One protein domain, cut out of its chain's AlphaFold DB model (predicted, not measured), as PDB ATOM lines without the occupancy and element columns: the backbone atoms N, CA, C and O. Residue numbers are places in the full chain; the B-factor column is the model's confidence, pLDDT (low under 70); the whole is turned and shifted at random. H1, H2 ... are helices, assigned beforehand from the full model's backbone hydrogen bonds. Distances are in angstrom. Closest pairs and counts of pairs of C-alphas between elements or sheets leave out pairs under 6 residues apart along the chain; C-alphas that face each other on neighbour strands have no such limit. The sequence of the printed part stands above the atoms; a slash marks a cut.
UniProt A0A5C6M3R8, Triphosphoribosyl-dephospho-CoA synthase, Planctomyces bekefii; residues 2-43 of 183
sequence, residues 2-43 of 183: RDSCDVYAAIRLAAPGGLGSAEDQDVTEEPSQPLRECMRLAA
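This is residues 2 to 43 of the 183 residues of the protein "Triphosphoribosyl-dephospho-CoA synthase" of Planctomyces bekefii (UniProt A0A5C6M3R8). Two helices, H1 and the shorter H2, meet near the starts of both and make a corner, and the long looped link between them, residues 15 to 34, swings away from the end of H1 and folds back to the start of H2. Residues 13 to 18 stick out. The printed part has 42 residues with two named helices, H1 then H2, and no named strand; its class is all helix. It is compact, with a radius of gyration of the C-alphas of 9.5 A, and spans 23 by 20 by 16 A.

H1 is residues 2 to 14, 18.2 A long from C-alpha 2 at (26.711, 39.896, -20.673) to C-alpha 14. H2 is residues 35 to 42, 11.2 A long, ending with C-alpha 42 at (26.376, 31.071, -3.808).

H1 touches H2 with residues 3 to 7 alone; the closest C-alphas, those of Ser 4 and Leu 35, are 4.4 A apart. They run the same way at a steep tilt of 53 degrees. In H1 every O i to N i+4 pair is within hydrogen-bond range; in H2, 3 of 4 are.

The two C-alphas farthest apart, those of Arg 2 and Gly 18, are 25.0 A apart. The printed part has no cut. The link from H1 to H2 is long, with 20 residues. The mean pLDDT of the printed part is 90.5, and no printed residue is under 70.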
ATOM      1  N   ARG A   2      27.946  40.293 -19.974       93.75
ATOM      2  CA  ARG A   2      26.711  39.896 -20.673       93.75
ATOM      3  C   ARG A   2      26.091  38.586 -20.158       93.75
ATOM      4  O   ARG A   2      24.918  38.582 -19.819       93.75
ATOM      5  N   ASP A   3      26.898  37.535 -19.996       93.81
ATOM      6  CA  ASP A   3      26.407  36.238 -19.503       93.81
ATOM      7  C   ASP A   3      25.751  36.322 -18.118       93.81
ATOM      8  O   ASP A   3      24.744  35.663 -17.882       93.81
ATOM      9  N   SER A   4      26.294  37.125 -17.193       94.19
ATOM     10  CA  SER A   4      25.681  37.282 -15.872       94.19
ATOM     11  C   SER A   4      24.364  38.043 -15.968       94.19
ATOM     12  O   SER A   4      23.385  37.597 -15.377       94.19
ATOM     13  N   CYS A   5      24.298  39.124 -16.754       94.25
ATOM     14  CA  CYS A   5      23.053  39.864 -16.982       94.25
ATOM     15  C   CYS A   5      21.957  38.965 -17.579       94.25
ATOM     16  O   CYS A   5      20.832  38.951 -17.074       94.25
ATOM     17  N   ASP A   6      22.296  38.181 -18.607       96.25
ATOM     18  CA  ASP A   6      21.355  37.294 -19.296       96.25
ATOM     19  C   ASP A   6      20.874  36.160 -18.370       96.25
ATOM     20  O   ASP A   6      19.676  35.874 -18.310       96.25
ATOM     21  N   VAL A   7      21.772  35.553 -17.581       94.25
ATOM     22  CA  VAL A   7      21.402  34.512 -16.604       94.25
ATOM     23  C   VAL A   7      20.544  35.077 -15.474       94.25
ATOM     24  O   VAL A   7      19.542  34.462 -15.115       94.25
ATOM     25  N   TYR A   8      20.873  36.253 -14.935       94.44
ATOM     26  CA  TYR A   8      20.068  36.898 -13.891       94.44
ATOM     27  C   TYR A   8      18.662  37.219 -14.412       94.44
ATOM     28  O   TYR A   8      17.667  36.936 -13.743       94.44
ATOM     29  N   ALA A   9      18.559  37.730 -15.643       94.44
ATOM     30  CA  ALA A   9      17.277  37.950 -16.302       94.44
ATOM     31  C   ALA A   9      16.492  36.640 -16.484       94.44
ATOM     32  O   ALA A   9      15.306  36.595 -16.158       94.44
ATOM     33  N   ALA A  10      17.144  35.563 -16.932       94.31
ATOM     34  CA  ALA A  10      16.516  34.254 -17.080       94.31
ATOM     35  C   ALA A  10      16.028  33.679 -15.740       94.31
ATOM     36  O   ALA A  10      14.916  33.158 -15.672       94.31
ATOM     37  N   ILE A  11      16.803  33.821 -14.658       91.62
ATOM     38  CA  ILE A  11      16.399  33.387 -13.314       91.62
ATOM     39  C   ILE A  11      15.167  34.169 -12.846       91.62
ATOM     40  O   ILE A  11      14.214  33.563 -12.357       91.62
ATOM     41  N   ARG A  12      15.136  35.494 -13.041       92.69
ATOM     42  CA  ARG A  12      13.959  36.311 -12.705       92.69
ATOM     43  C   ARG A  12      12.724  35.906 -13.511       92.69
ATOM     44  O   ARG A  12      11.641  35.829 -12.944       92.69
ATOM     45  N   LEU A  13      12.888  35.613 -14.804       93.56
ATOM     46  CA  LEU A  13      11.803  35.143 -15.673       93.56
ATOM     47  C   LEU A  13      11.284  33.758 -15.266       93.56
ATOM     48  O   LEU A  13      10.078  33.532 -15.272       93.56
ATOM     49  N   ALA A  14      12.181  32.841 -14.899       90.00
ATOM     50  CA  ALA A  14      11.823  31.505 -14.431       90.00
ATOM     51  C   ALA A  14      11.164  31.519 -13.039       90.00
ATOM     52  O   ALA A  14      10.463  30.570 -12.692       90.00
ATOM     53  N   ALA A  15      11.400  32.575 -12.248       86.62
ATOM     54  CA  ALA A  15      10.874  32.779 -10.898       86.62
ATOM     55  C   ALA A  15      10.980  31.526  -9.997       86.62
ATOM     56  O   ALA A  15       9.975  31.049  -9.454       86.62
ATOM     57  N   PRO A  16      12.182  30.938  -9.831       83.94
ATOM     58  CA  PRO A  16      12.310  29.662  -9.155       83.94
ATOM     59  C   PRO A  16      12.043  29.815  -7.651       83.94
ATOM     60  O   PRO A  16      12.511  30.737  -6.984       83.94
ATOM     61  N   GLY A  17      11.273  28.879  -7.094       81.25
ATOM     62  CA  GLY A  17      10.794  28.992  -5.716       81.25
ATOM     63  C   GLY A  17      11.919  28.989  -4.676       81.25
ATOM     64  O   GLY A  17      12.786  28.114  -4.710       81.25
ATOM     65  N   GLY A  18      11.846  29.930  -3.731       79.94
ATOM     66  CA  GLY A  18      12.669  29.989  -2.520       79.94
ATOM     67  C   GLY A  18      13.979  30.784  -2.616       79.94
ATOM     68  O   GLY A  18      14.752  30.727  -1.674       79.94
ATOM     69  N   LEU A  19      14.244  31.522  -3.701       80.19
ATOM     70  CA  LEU A  19      15.505  32.273  -3.889       80.19
ATOM     71  C   LEU A  19      15.942  33.144  -2.695       80.19
ATOM     72  O   LEU A  19      17.140  33.263  -2.459       80.19
ATOM     73  N   GLY A  20      14.998  33.701  -1.931       81.44
ATOM     74  CA  GLY A  20      15.316  34.607  -0.827       81.44
ATOM     75  C   GLY A  20      15.985  35.888  -1.329       81.44
ATOM     76  O   GLY A  20      15.745  36.293  -2.465       81.44
ATOM     77  N   SER A  21      16.805  36.505  -0.479       80.62
ATOM     78  CA  SER A  21      17.677  37.627  -0.838       80.62
ATOM     79  C   SER A  21      19.133  37.316  -0.479       80.62
ATOM     80  O   SER A  21      19.405  36.558   0.458       80.62
ATOM     81  N   ALA A  22      20.074  37.896  -1.215       84.19
ATOM     82  CA  ALA A  22      21.508  37.813  -0.975       84.19
ATOM     83  C   ALA A  22      22.075  39.203  -0.660       84.19
ATOM     84  O   ALA A  22      21.639  40.193  -1.231       84.19
ATOM     85  N   GLU A  23      23.053  39.274   0.245       84.19
ATOM     86  CA  GLU A  23      23.712  40.545   0.588       84.19
ATOM     87  C   GLU A  23      24.550  41.083  -0.580       84.19
ATOM     88  O   GLU A  23      24.553  42.283  -0.833       84.19
ATOM     89  N   ASP A  24      25.195  40.184  -1.330       85.31
ATOM     90  CA  ASP A  24      26.024  40.509  -2.487       85.31
ATOM     91  C   ASP A  24      25.493  39.851  -3.766       85.31
ATOM     92  O   ASP A  24      25.185  38.657  -3.789       85.31
ATOM     93  N   GLN A  25      25.471  40.624  -4.859       89.56
ATOM     94  CA  GLN A  25      25.037  40.183  -6.193       89.56
ATOM     95  C   GLN A  25      23.643  39.523  -6.195       89.56
ATOM     96  O   GLN A  25      23.455  38.488  -6.844       89.56
ATOM     97  N   ASP A  26      22.676  40.113  -5.484       89.31
ATOM     98  CA  ASP A  26      21.291  39.639  -5.460       89.31
ATOM     99  C   ASP A  26      20.718  39.519  -6.881       89.31
ATOM    100  O   ASP A  26      20.887  40.397  -7.728       89.31
ATOM    101  N   VAL A  27      20.037  38.406  -7.163       89.69
ATOM    102  CA  VAL A  27      19.526  38.109  -8.509       89.69
ATOM    103  C   VAL A  27      18.383  39.032  -8.942       89.69
ATOM    104  O   VAL A  27      18.047  39.101 -10.128       89.69
ATOM    105  N   THR A  28      17.775  39.758  -8.003       88.12
ATOM    106  CA  THR A  28      16.791  40.808  -8.286       88.12
ATOM    107  C   THR A  28      17.429  42.070  -8.869       88.12
ATOM    108  O   THR A  28      16.739  42.826  -9.554       88.12
ATOM    109  N   GLU A  29      18.740  42.249  -8.699       90.31
ATOM    110  CA  GLU A  29      19.504  43.398  -9.184       90.31
ATOM    111  C   GLU A  29      20.273  43.093 -10.485       90.31
ATOM    112  O   GLU A  29      20.183  42.005 -11.076       90.31
ATOM    113  N   GLU A  30      20.998  44.090 -10.995       90.75
ATOM    114  CA  GLU A  30      21.906  43.915 -12.129       90.75
ATOM    115  C   GLU A  30      23.280  43.433 -11.631       90.75
ATOM    116  O   GLU A  30      23.861  44.050 -10.736       90.75
ATOM    117  N   PRO A  31      23.832  42.337 -12.184       94.00
ATOM    118  CA  PRO A  31      25.105  41.816 -11.717       94.00
ATOM    119  C   PRO A  31      26.255  42.739 -12.117       94.00
ATOM    120  O   PRO A  31      26.382  43.168 -13.262       94.00
ATOM    121  N   SER A  32      27.165  42.961 -11.176       93.75
ATOM    122  CA  SER A  32      28.377  43.770 -11.373       93.75
ATOM    123  C   SER A  32      29.627  42.932 -11.665       93.75
ATOM    124  O   SER A  32      30.674  43.478 -12.010       93.75
ATOM    125  N   GLN A  33      29.522  41.603 -11.560       94.50
ATOM    126  CA  GLN A  33      30.635  40.671 -11.737       94.50
ATOM    127  C   GLN A  33      30.377  39.648 -12.863       94.50
ATOM    128  O   GLN A  33      29.231  39.431 -13.276       94.50
ATOM    129  N   PRO A  34      31.431  39.005 -13.409       95.19
ATOM    130  CA  PRO A  34      31.277  37.877 -14.325       95.19
ATOM    131  C   PRO A  34      30.513  36.712 -13.682       95.19
ATOM    132  O   PRO A  34      30.651  36.457 -12.491       95.19
ATOM    133  N   LEU A  35      29.780  35.937 -14.490       93.56
ATOM    134  CA  LEU A  35      28.892  34.865 -14.015       93.56
ATOM    135  C   LEU A  35      29.561  33.883 -13.040       93.56
ATOM    136  O   LEU A  35      28.973  33.544 -12.020       93.56
ATOM    137  N   ARG A  36      30.791  33.438 -13.323       93.94
ATOM    138  CA  ARG A  36      31.511  32.511 -12.430       93.94
ATOM    139  C   ARG A  36      31.814  33.111 -11.058       93.94
ATOM    140  O   ARG A  36      31.794  32.380 -10.075       93.94
ATOM    141  N   GLU A  37      32.074  34.415 -10.989       94.38
ATOM    142  CA  GLU A  37      32.304  35.117  -9.723       94.38
ATOM    143  C   GLU A  37      31.003  35.203  -8.921       94.38
ATOM    144  O   GLU A  37      30.987  34.816  -7.757       94.38
ATOM    145  N   CYS A  38      29.890  35.570  -9.572       93.62
ATOM    146  CA  CYS A  38      28.557  35.543  -8.961       93.62
ATOM    147  C   CYS A  38      28.204  34.150  -8.413       93.62
ATOM    148  O   CYS A  38      27.757  34.024  -7.277       93.62
ATOM    149  N   MET A  39      28.446  33.090  -9.190       94.19
ATOM    150  CA  MET A  39      28.161  31.710  -8.775       94.19
ATOM    151  C   MET A  39      29.021  31.271  -7.584       94.19
ATOM    152  O   MET A  39      28.544  30.545  -6.717       94.19
ATOM    153  N   ARG A  40      30.267  31.751  -7.480       94.62
ATOM    154  CA  ARG A  40      31.132  31.433  -6.337       94.62
ATOM    155  C   ARG A  40      30.566  31.951  -5.014       94.62
ATOM    156  O   ARG A  40      30.700  31.264  -4.011       94.62
ATOM    157  N   LEU A  41      29.884  33.097  -5.021       92.75
ATOM    158  CA  LEU A  41      29.236  33.662  -3.828       92.75
ATOM    159  C   LEU A  41      28.069  32.802  -3.310       92.75
ATOM    160  O   LEU A  41      27.690  32.907  -2.148       92.75
ATOM    161  N   ALA A  42      27.484  31.957  -4.164       91.38
ATOM    162  CA  ALA A  42      26.376  31.071  -3.808       91.38
ATOM    163  C   ALA A  42      26.787  29.593  -3.670       91.38
ATOM    164  O   ALA A  42      25.943  28.774  -3.308       91.38
ATOM    165  N   ALA A  43      28.054  29.252  -3.930       92.31
ATOM    166  CA  ALA A  43      28.525  27.870  -4.038       92.31
ATOM    167  C   ALA A  43      28.275  27.025  -2.776       92.31
ATOM    168  O   ALA A  43      27.969  25.844  -2.893       92.31
TER     169      ALA A  43